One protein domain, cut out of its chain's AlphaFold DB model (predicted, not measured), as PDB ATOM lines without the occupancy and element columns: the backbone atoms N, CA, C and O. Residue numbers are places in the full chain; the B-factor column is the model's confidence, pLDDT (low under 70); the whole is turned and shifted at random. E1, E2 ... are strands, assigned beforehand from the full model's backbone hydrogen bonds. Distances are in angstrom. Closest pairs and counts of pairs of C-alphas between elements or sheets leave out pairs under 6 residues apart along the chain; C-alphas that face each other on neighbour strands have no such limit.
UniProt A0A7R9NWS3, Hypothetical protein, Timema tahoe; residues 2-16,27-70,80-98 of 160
ATOM      1  N   GLU A   2     158.146 166.833 162.604       25.97
ATOM      2  CA  GLU A   2     158.153 166.984 161.147       25.97
ATOM      3  C   GLU A   2     158.934 165.819 160.525       25.97
ATOM      4  O   GLU A   2     159.942 165.398 161.101       25.97
ATOM      5  N   PRO A   3     158.479 165.256 159.396       29.03
ATOM      6  CA  PRO A   3     159.240 164.247 158.682       29.03
ATOM      7  C   PRO A   3     160.446 164.902 157.999       29.03
ATOM      8  O   PRO A   3     160.306 165.876 157.260       29.03
ATOM      9  N   PHE A   4     161.637 164.352 158.233       30.42
ATOM     10  CA  PHE A   4     162.825 164.685 157.452       30.42
ATOM     11  C   PHE A   4     162.602 164.245 155.997       30.42
ATOM     12  O   PHE A   4     162.444 163.059 155.719       30.42
ATOM     13  N   SER A   5     162.574 165.209 155.077       24.59
ATOM     14  CA  SER A   5     162.521 164.986 153.630       24.59
ATOM     15  C   SER A   5     163.933 165.106 153.067       24.59
ATOM     16  O   SER A   5     164.488 166.202 153.050       24.59
ATOM     17  N   PHE A   6     164.510 164.000 152.597       39.22
ATOM     18  CA  PHE A   6     165.756 164.014 151.828       39.22
ATOM     19  C   PHE A   6     165.446 163.920 150.332       39.22
ATOM     20  O   PHE A   6     164.677 163.061 149.903       39.22
ATOM     21  N   SER A   7     166.031 164.831 149.552       32.50
ATOM     22  CA  SER A   7     165.945 164.872 148.093       32.50
ATOM     23  C   SER A   7     166.670 163.681 147.463       32.50
ATOM     24  O   SER A   7     167.831 163.428 147.785       32.50
ATOM     25  N   GLU A   8     165.984 162.983 146.556       36.97
ATOM     26  CA  GLU A   8     166.508 161.899 145.720       36.97
ATOM     27  C   GLU A   8     167.766 162.327 144.953       36.97
ATOM     28  O   GLU A   8     167.760 163.319 144.224       36.97
ATOM     29  N   VAL A   9     168.838 161.544 145.073       37.34
ATOM     30  CA  VAL A   9     169.952 161.562 144.122       37.34
ATOM     31  C   VAL A   9     169.699 160.414 143.149       37.34
ATOM     32  O   VAL A   9     169.866 159.245 143.495       37.34
ATOM     33  N   VAL A  10     169.223 160.747 141.949       36.31
ATOM     34  CA  VAL A  10     169.023 159.792 140.854       36.31
ATOM     35  C   VAL A  10     170.309 159.754 140.038       36.31
ATOM     36  O   VAL A  10     170.540 160.614 139.193       36.31
ATOM     37  N   GLU A  11     171.164 158.769 140.295       36.69
ATOM     38  CA  GLU A  11     172.252 158.434 139.378       36.69
ATOM     39  C   GLU A  11     171.775 157.336 138.425       36.69
ATOM     40  O   GLU A  11     171.358 156.260 138.856       36.69
ATOM     41  N   ALA A  12     171.819 157.617 137.123       34.94
ATOM     42  CA  ALA A  12     171.517 156.649 136.077       34.94
ATOM     43  C   ALA A  12     172.778 155.830 135.767       34.94
ATOM     44  O   ALA A  12     173.780 156.375 135.307       34.94
ATOM     45  N   TRP A  13     172.725 154.522 136.010       37.06
ATOM     46  CA  TRP A  13     173.798 153.585 135.675       37.06
ATOM     47  C   TRP A  13     173.338 152.700 134.512       37.06
ATOM     48  O   TRP A  13     172.291 152.060 134.609       37.06
ATOM     49  N   SER A  14     174.107 152.631 133.418       38.44
ATOM     50  CA  SER A  14     173.855 151.684 132.326       38.44
ATOM     51  C   SER A  14     174.608 150.377 132.591       38.44
ATOM     52  O   SER A  14     175.826 150.359 132.759       38.44
ATOM     53  N   THR A  15     173.887 149.258 132.665       40.81
ATOM     54  CA  THR A  15     174.490 147.923 132.806       40.81
ATOM     55  C   THR A  15     174.152 147.070 131.591       40.81
ATOM     56  O   THR A  15     173.007 146.683 131.373       40.81
ATOM     57  N   GLN A  16     175.171 146.767 130.783       38.03
ATOM     58  CA  GLN A  16     175.047 145.869 129.641       38.03
ATOM     59  C   GLN A  16     175.032 144.422 130.148       38.03
ATOM     60  O   GLN A  16     176.038 143.908 130.633       38.03
ATOM     61  N   HIS A  27     157.260 139.229 123.341       70.25
ATOM     62  CA  HIS A  27     158.547 139.880 123.552       70.25
ATOM     63  C   HIS A  27     158.563 140.624 124.901       70.25
ATOM     64  O   HIS A  27     158.207 141.795 124.986       70.25
ATOM     65  N   THR A  28     158.943 139.944 125.978       73.50
ATOM     66  CA  THR A  28     159.125 140.545 127.300       73.50
ATOM     67  C   THR A  28     160.452 140.099 127.889       73.50
ATOM     68  O   THR A  28     160.737 138.904 127.935       73.50
ATOM     69  N   CYS A  29     161.248 141.049 128.370       75.88
ATOM     70  CA  CYS A  29     162.446 140.791 129.156       75.88
ATOM     71  C   CYS A  29     162.053 140.716 130.628       75.88
ATOM     72  O   CYS A  29     161.617 141.711 131.203       75.88
ATOM     73  N   SER A  30     162.203 139.550 131.249       82.56
ATOM     74  CA  SER A  30     161.996 139.400 132.692       82.56
ATOM     75  C   SER A  30     163.321 139.507 133.445       82.56
ATOM     76  O   SER A  30     164.378 139.193 132.901       82.56
ATOM     77  N   GLY A  31     163.271 139.959 134.699       80.12
ATOM     78  CA  GLY A  31     164.461 140.042 135.547       80.12
ATOM     79  C   GLY A  31     165.327 141.282 135.317       80.12
ATOM     80  O   GLY A  31     166.435 141.337 135.845       80.12
ATOM     81  N   VAL A  32     164.838 142.283 134.577       82.88
ATOM     82  CA  VAL A  32     165.577 143.529 134.331       82.88
ATOM     83  C   VAL A  32     165.652 144.330 135.637       82.88
ATOM     84  O   VAL A  32     164.605 144.578 136.241       82.88
ATOM     85  N   PRO A  33     166.846 144.734 136.108       83.12
ATOM     86  CA  PRO A  33     166.977 145.568 137.300       83.12
ATOM     87  C   PRO A  33     166.259 146.909 137.112       83.12
ATOM     88  O   PRO A  33     166.564 147.642 136.176       83.12
ATOM     89  N   ALA A  34     165.327 147.236 138.009       86.12
ATOM     90  CA  ALA A  34     164.530 148.464 137.924       86.12
ATOM     91  C   ALA A  34     164.758 149.387 139.125       86.12
ATOM     92  O   ALA A  34     164.772 150.617 139.000       86.12
ATOM     93  N   ARG A  35     164.972 148.804 140.311       85.56
ATOM     94  CA  ARG A  35     165.149 149.583 141.536       85.56
ATOM     95  C   ARG A  35     166.183 148.977 142.468       85.56
ATOM     96  O   ARG A  35     166.076 147.823 142.866       85.56
ATOM     97  N   HIS A  36     167.148 149.787 142.873       85.19
ATOM     98  CA  HIS A  36     168.085 149.494 143.944       85.19
ATOM     99  C   HIS A  36     167.586 150.126 145.249       85.19
ATOM    100  O   HIS A  36     167.263 151.315 145.315       85.19
ATOM    101  N   ILE A  37     167.479 149.325 146.303       85.94
ATOM    102  CA  ILE A  37     166.952 149.745 147.598       85.94
ATOM    103  C   ILE A  37     168.009 149.480 148.658       85.94
ATOM    104  O   ILE A  37     168.371 148.333 148.910       85.94
ATOM    105  N   LEU A  38     168.466 150.549 149.305       87.50
ATOM    106  CA  LEU A  38     169.292 150.475 150.500       87.50
ATOM    107  C   LEU A  38     168.393 150.618 151.726       87.50
ATOM    108  O   LEU A  38     167.820 151.675 151.974       87.50
ATOM    109  N   GLU A  39     168.277 149.561 152.512       88.25
ATOM    110  CA  GLU A  39     167.509 149.571 153.749       88.25
ATOM    111  C   GLU A  39     168.466 149.706 154.937       88.25
ATOM    112  O   GLU A  39     169.235 148.792 155.248       88.25
ATOM    113  N   LEU A  40     168.417 150.857 155.605       86.75
ATOM    114  CA  LEU A  40     169.155 151.139 156.829       86.75
ATOM    115  C   LEU A  40     168.350 150.619 158.019       86.75
ATOM    116  O   LEU A  40     167.267 151.119 158.332       86.75
ATOM    117  N   LEU A  41     168.881 149.594 158.673       87.50
ATOM    118  CA  LEU A  41     168.287 148.994 159.857       87.50
ATOM    119  C   LEU A  41     168.679 149.836 161.067       87.50
ATOM    120  O   LEU A  41     169.868 149.988 161.352       87.50
ATOM    121  N   TYR A  42     167.701 150.359 161.798       87.94
ATOM    122  CA  TYR A  42     167.958 151.166 162.986       87.94
ATOM    123  C   TYR A  42     167.183 150.659 164.196       87.94
ATOM    124  O   TYR A  42     166.115 150.063 164.083       87.94
ATOM    125  N   THR A  43     167.724 150.920 165.375       88.06
ATOM    126  CA  THR A  43     167.075 150.671 166.656       88.06
ATOM    127  C   THR A  43     166.984 151.962 167.457       88.06
ATOM    128  O   THR A  43     167.649 152.946 167.142       88.06
ATOM    129  N   THR A  44     166.139 151.979 168.484       86.50
ATOM    130  CA  THR A  44     166.010 153.124 169.393       86.50
ATOM    131  C   THR A  44     166.514 152.717 170.766       86.50
ATOM    132  O   THR A  44     165.894 151.888 171.423       86.50
ATOM    133  N   ALA A  45     167.636 153.296 171.184       80.75
ATOM    134  CA  ALA A  45     168.229 153.093 172.498       80.75
ATOM    135  C   ALA A  45     167.954 154.298 173.407       80.75
ATOM    136  O   ALA A  45     167.656 155.397 172.937       80.75
ATOM    137  N   LEU A  46     168.058 154.104 174.720       82.44
ATOM    138  CA  LEU A  46     168.009 155.206 175.679       82.44
ATOM    139  C   LEU A  46     169.409 155.802 175.834       82.44
ATOM    140  O   LEU A  46     170.354 155.101 176.191       82.44
ATOM    141  N   GLY A  47     169.533 157.098 175.570       75.44
ATOM    142  CA  GLY A  47     170.746 157.861 175.828       75.44
ATOM    143  C   GLY A  47     170.999 158.076 177.320       75.44
ATOM    144  O   GLY A  47     170.141 157.838 178.170       75.44
ATOM    145  N   THR A  48     172.176 158.612 177.641       77.81
ATOM    146  CA  THR A  48     172.628 158.884 179.020       77.81
ATOM    147  C   THR A  48     171.719 159.840 179.795       77.81
ATOM    148  O   THR A  48     171.682 159.798 181.021       77.81
ATOM    149  N   GLN A  49     170.953 160.678 179.093       86.06
ATOM    150  CA  GLN A  49     169.987 161.621 179.668       86.06
ATOM    151  C   GLN A  49     168.529 161.129 179.578       86.06
ATOM    152  O   GLN A  49     167.599 161.914 179.746       86.06
ATOM    153  N   GLY A  50     168.306 159.848 179.259       82.50
ATOM    154  CA  GLY A  50     166.967 159.273 179.080       82.50
ATOM    155  C   GLY A  50     166.263 159.682 177.782       82.50
ATOM    156  O   GLY A  50     165.104 159.326 177.577       82.50
ATOM    157  N   GLN A  51     166.941 160.414 176.893       84.56
ATOM    158  CA  GLN A  51     166.418 160.760 175.572       84.56
ATOM    159  C   GLN A  51     166.573 159.578 174.603       84.56
ATOM    160  O   GLN A  51     167.616 158.919 174.630       84.56
ATOM    161  N   PRO A  52     165.576 159.293 173.748       84.00
ATOM    162  CA  PRO A  52     165.697 158.249 172.740       84.00
ATOM    163  C   PRO A  52     166.731 158.650 171.681       84.00
ATOM    164  O   PRO A  52     166.656 159.735 171.109       84.00
ATOM    165  N   ILE A  53     167.680 157.758 171.414       84.06
ATOM    166  CA  ILE A  53     168.697 157.893 170.371       84.06
ATOM    167  C   ILE A  53     168.453 156.797 169.336       84.06
ATOM    168  O   ILE A  53     168.359 155.615 169.676       84.06
ATOM    169  N   HIS A  54     168.355 157.185 168.067       85.00
ATOM    170  CA  HIS A  54     168.278 156.241 166.960       85.00
ATOM    171  C   HIS A  54     169.690 155.817 166.556       85.00
ATOM    172  O   HIS A  54     170.513 156.654 166.192       85.00
ATOM    173  N   GLN A  55     169.967 154.519 166.625       81.31
ATOM    174  CA  GLN A  55     171.251 153.935 166.259       81.31
ATOM    175  C   GLN A  55     171.067 153.030 165.046       81.31
ATOM    176  O   GLN A  55     170.239 152.121 165.068       81.31
ATOM    177  N   VAL A  56     171.859 153.250 163.997       83.81
ATOM    178  CA  VAL A  56     171.920 152.334 162.854       83.81
ATOM    179  C   VAL A  56     172.677 151.080 163.284       83.81
ATOM    180  O   VAL A  56     173.791 151.160 163.793       83.81
ATOM    181  N   VAL A  57     172.054 149.917 163.115       82.94
ATOM    182  CA  VAL A  57     172.597 148.611 163.534       82.94
ATOM    183  C   VAL A  57     172.971 147.721 162.357       82.94
ATOM    184  O   VAL A  57     173.607 146.685 162.538       82.94
ATOM    185  N   GLY A  58     172.582 148.103 161.145       81.12
ATOM    186  CA  GLY A  58     172.953 147.387 159.940       81.12
ATOM    187  C   GLY A  58     172.402 148.043 158.688       81.12
ATOM    188  O   GLY A  58     171.619 148.988 158.744       81.12
ATOM    189  N   ALA A  59     172.798 147.500 157.548       84.12
ATOM    190  CA  ALA A  59     172.257 147.861 156.253       84.12
ATOM    191  C   ALA A  59     172.013 146.580 155.455       84.12
ATOM    192  O   ALA A  59     172.770 145.615 155.575       84.12
ATOM    193  N   ARG A  60     170.957 146.563 154.646       83.88
ATOM    194  CA  ARG A  60     170.718 145.514 153.651       83.88
ATOM    195  C   ARG A  60     170.414 146.165 152.309       83.88
ATOM    196  O   ARG A  60     169.718 147.174 152.258       83.88
ATOM    197  N   THR A  61     170.958 145.603 151.239       83.69
ATOM    198  CA  THR A  61     170.644 146.027 149.874       83.69
ATOM    199  C   THR A  61     169.699 145.021 149.231       83.69
ATOM    200  O   THR A  61     169.813 143.813 149.456       83.69
ATOM    201  N   ARG A  62     168.748 145.524 148.449       82.38
ATOM    202  CA  ARG A  62     167.849 144.730 147.618       82.38
ATOM    203  C   ARG A  62     167.792 145.336 146.225       82.38
ATOM    204  O   ARG A  62     167.725 146.553 146.074       82.38
ATOM    205  N   ILE A  63     167.781 144.477 145.215       86.06
ATOM    206  CA  ILE A  63     167.520 144.868 143.831       86.06
ATOM    207  C   ILE A  63     166.160 144.293 143.457       86.06
ATOM    208  O   ILE A  63     165.977 143.076 143.475       86.06
ATOM    209  N   ASP A  64     165.221 145.173 143.139       87.38
ATOM    210  CA  ASP A  64     163.934 144.798 142.574       87.38
ATOM    211  C   ASP A  64     164.063 144.743 141.054       87.38
ATOM    212  O   ASP A  64     164.654 145.624 140.411       87.38
ATOM    213  N   THR A  65     163.502 143.682 140.489       87.50
ATOM    214  CA  THR A  65     163.464 143.448 139.052       87.50
ATOM    215  C   THR A  65     162.052 143.637 138.523       87.50
ATOM    216  O   THR A  65     161.065 143.411 139.223       87.50
ATOM    217  N   GLU A  66     161.958 144.048 137.267       87.12
ATOM    218  CA  GLU A  66     160.696 144.245 136.569       87.12
ATOM    219  C   GLU A  66     160.678 143.435 135.269       87.12
ATOM    220  O   GLU A  66     161.715 143.019 134.742       87.12
ATOM    221  N   THR A  67     159.472 143.167 134.771       85.44
ATOM    222  CA  THR A  67     159.272 142.574 133.449       85.44
ATOM    223  C   THR A  67     158.964 143.682 132.456       85.44
ATOM    224  O   THR A  67     157.941 144.353 132.568       85.44
ATOM    225  N   TRP A  68     159.849 143.860 131.484       77.88
ATOM    226  CA  TRP A  68     159.768 144.916 130.487       77.88
ATOM    227  C   TRP A  68     159.231 144.389 129.157       77.88
ATOM    228  O   TRP A  68     159.757 143.398 128.647       77.88
ATOM    229  N   PRO A  69     158.225 145.040 128.550       74.88
ATOM    230  CA  PRO A  69     157.800 144.713 127.198       74.88
ATOM    231  C   PRO A  69     158.830 145.230 126.184       74.88
ATOM    232  O   PRO A  69     159.149 146.417 126.148       74.88
ATOM    233  N   LEU A  70     159.340 144.340 125.339       71.25
ATOM    234  CA  LEU A  70     160.154 144.685 124.177       71.25
ATOM    235  C   LEU A  70     159.221 145.237 123.096       71.25
ATOM    236  O   LEU A  70     158.393 144.514 122.537       71.25
ATOM    237  N   SER A  80     169.453 148.812 121.140       63.56
ATOM    238  CA  SER A  80     169.817 149.178 122.510       63.56
ATOM    239  C   SER A  80     168.601 149.828 123.162       63.56
ATOM    240  O   SER A  80     168.027 150.765 122.606       63.56
ATOM    241  N   HIS A  81     168.202 149.332 124.327       65.50
ATOM    242  CA  HIS A  81     167.161 149.951 125.133       65.50
ATOM    243  C   HIS A  81     167.769 150.511 126.409       65.50
ATOM    244  O   HIS A  81     168.500 149.818 127.115       65.50
ATOM    245  N   ASP A  82     167.450 151.771 126.679       68.12
ATOM    246  CA  ASP A  82     167.804 152.427 127.924       68.12
ATOM    247  C   ASP A  82     166.696 152.163 128.944       68.12
ATOM    248  O   ASP A  82     165.507 152.302 128.646       68.12
ATOM    249  N   PHE A  83     167.094 151.791 130.155       70.69
ATOM    250  CA  PHE A  83     166.181 151.524 131.260       70.69
ATOM    251  C   PHE A  83     166.453 152.519 132.384       70.69
ATOM    252  O   PHE A  83     167.605 152.865 132.658       70.69
ATOM    253  N   LEU A  84     165.393 152.969 133.055       75.38
ATOM    254  CA  LEU A  84     165.539 153.810 134.235       75.38
ATOM    255  C   LEU A  84     165.827 152.927 135.449       75.38
ATOM    256  O   LEU A  84     164.952 152.199 135.914       75.38
ATOM    257  N   LEU A  85     167.039 153.036 135.985       79.12
ATOM    258  CA  LEU A  85     167.376 152.467 137.281       79.12
ATOM    259  C   LEU A  85     167.104 153.507 138.372       79.12
ATOM    260  O   LEU A  85     167.695 154.585 138.374       79.12
ATOM    261  N   THR A  86     166.219 153.179 139.309       82.94
ATOM    262  CA  THR A  86     165.922 154.047 140.458       82.94
ATOM    263  C   THR A  86     166.678 153.584 141.696       82.94
ATOM    264  O   THR A  86     166.819 152.388 141.933       82.94
ATOM    265  N   SER A  87     167.161 154.524 142.507       84.56
ATOM    266  CA  SER A  87     167.793 154.227 143.796       84.56
ATOM    267  C   SER A  87     166.991 154.858 144.924       84.56
ATOM    268  O   SER A  87     166.581 156.011 144.822       84.56
ATOM    269  N   SER A  88     166.755 154.118 146.007       84.50
ATOM    270  CA  SER A  88     166.046 154.649 147.175       84.50
ATOM    271  C   SER A  88     166.633 154.148 148.485       84.50
ATOM    272  O   SER A  88     167.064 152.999 148.574       84.50
ATOM    273  N   VAL A  89     166.595 155.003 149.506       86.62
ATOM    274  CA  VAL A  89     167.025 154.678 150.869       86.62
ATOM    275  C   VAL A  89     165.800 154.590 151.773       86.62
ATOM    276  O   VAL A  89     164.963 155.490 151.776       86.62
ATOM    277  N   VAL A  90     165.687 153.506 152.539       89.94
ATOM    278  CA  VAL A  90     164.564 153.256 153.452       89.94
ATOM    279  C   VAL A  90     165.095 152.977 154.851       89.94
ATOM    280  O   VAL A  90     166.032 152.204 155.022       89.94
ATOM    281  N   PHE A  91     164.480 153.573 155.869       87.75
ATOM    282  CA  PHE A  91     164.822 153.318 157.267       87.75
ATOM    283  C   PHE A  91     163.871 152.278 157.855       87.75
ATOM    284  O   PHE A  91     162.662 152.501 157.921       87.75
ATOM    285  N   VAL A  92     164.415 151.147 158.301       89.12
ATOM    286  CA  VAL A  92     163.640 150.031 158.854       89.12
ATOM    287  C   VAL A  92     163.974 149.876 160.329       89.12
ATOM    288  O   VAL A  92     165.110 149.578 160.695       89.12
ATOM    289  N   GLN A  93     162.974 150.063 161.187       89.75
ATOM    290  CA  GLN A  93     163.152 149.858 162.616       89.75
ATOM    291  C   GLN A  93     163.241 148.360 162.919       89.75
ATOM    292  O   GLN A  93     162.346 147.594 162.556       89.75
ATOM    293  N   VAL A  94     164.297 147.943 163.614       86.62
ATOM    294  CA  VAL A  94     164.470 146.574 164.102       86.62
ATOM    295  C   VAL A  94     164.414 146.544 165.631       86.62
ATOM    296  O   VAL A  94     164.952 147.443 166.283       86.62
ATOM    297  N   PRO A  95     163.746 145.544 166.235       81.25
ATOM    298  CA  PRO A  95     163.713 145.408 167.685       81.25
ATOM    299  C   PRO A  95     165.121 145.124 168.229       81.25
ATOM    300  O   PRO A  95     165.912 144.429 167.588       81.25
ATOM    301  N   ILE A  96     165.425 145.651 169.419       68.62
ATOM    302  CA  ILE A  96     166.673 145.352 170.133       68.62
ATOM    303  C   ILE A  96     166.698 143.845 170.408       68.62
ATOM    304  O   ILE A  96     165.849 143.329 171.131       68.62
ATOM    305  N   SER A  97     167.646 143.138 169.799       62.69
ATOM    306  CA  SER A  97     167.949 141.754 170.152       62.69
ATOM    307  C   SER A  97     169.087 141.774 171.164       62.69
ATOM    308  O   SER A  97     170.183 142.216 170.826       62.69
ATOM    309  N   ASP A  98     168.856 141.253 172.370       59.91
ATOM    310  CA  ASP A  98     169.875 141.113 173.430       59.91
ATOM    311  C   ASP A  98     171.013 140.137 173.056       59.91
ATOM    312  O   ASP A  98     171.946 139.899 173.823       59.91
TER     313      ASP A  98
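Overview. This is residues 2 to 16, 27 to 70 and 80 to 98 of the 160 residues of the protein "Hypothetical protein" of Timema tahoe (UniProt A0A7R9NWS3). A long, twisted hairpin of two strands, E1 and E2, makes the longest axis of a rod, and a shorter third strand, E3, runs side by side with residues 35 to 43 of E1 to complete one narrow sheet. Residues 2 to 16 have no named element and make a long strand-free stretch before the sheet. The printed part has 78 residues, with no named helix and three named strands in the order E1, E2, E3 along the chain; the sheet runs E2, E1, E3 and is mixed, and the class is all strand. The whole is extended, with a radius of gyration of the C-alphas of 17.9 A and spans of 60 by 28 by 20 A.

Along the chain. The printed part begins with residues 2 to 16, from C-alpha 2 at (158.153, 166.984, 161.147), and their C-alphas lie 11 to 23 A from the mean of all C-alphas. After a cut, E1 covers residues 28 to 46 and measures 51.3 A from its first C-alpha, at (159.125, 140.545, 127.300), to its last. E2, residues 52 to 69, measures 48.2 A and bends by 62 degrees at residue 57. After a second cut, E3 covers residues 86 to 93 and measures 22.7 A, ending with C-alpha 93 at (163.152, 149.858, 162.616).

Arrangement. E1 is the inner strand of the sheet, and E2 and E3 are its edge strands. E1 and E2 form a hairpin with a tight link of 5 residues. They are antiparallel, with 172 degrees between their directions, and the C-alphas of Val 56 and Tyr 42, which face each other, are 4.1 A apart. N 37 and O 62 are within hydrogen-bond range at 2.8 A, as are N 53 and O 45 at 2.8 A. E1 and E3 are parallel, with 32 degrees between their directions. The C-alphas of Arg 35 and Thr 86 face each other at 4.7 A. N 36 and O 86 are within hydrogen-bond range at 2.8 A, and N 92 and O 40 at 2.9 A. E2 and E3 are apart.

Size, cuts and confidence. The two C-alphas farthest apart, those of His 27 and Gln 49, are 61.3 A apart. The sheet's C-alphas lie up to 5.7 A off their best plane. Residues 17 to 26 are not printed, and C-alphas 16 and 27 are 18.6 A apart across that cut. Residues 71 to 79 are not printed either, with 10.8 A between C-alphas 70 and 80; the link from E2 to E3 runs across this cut. The mean pLDDT of the printed part is 72.3, and the model's confidence is under 70 at residues 2 to 16, 80 to 82 and 96 to 98.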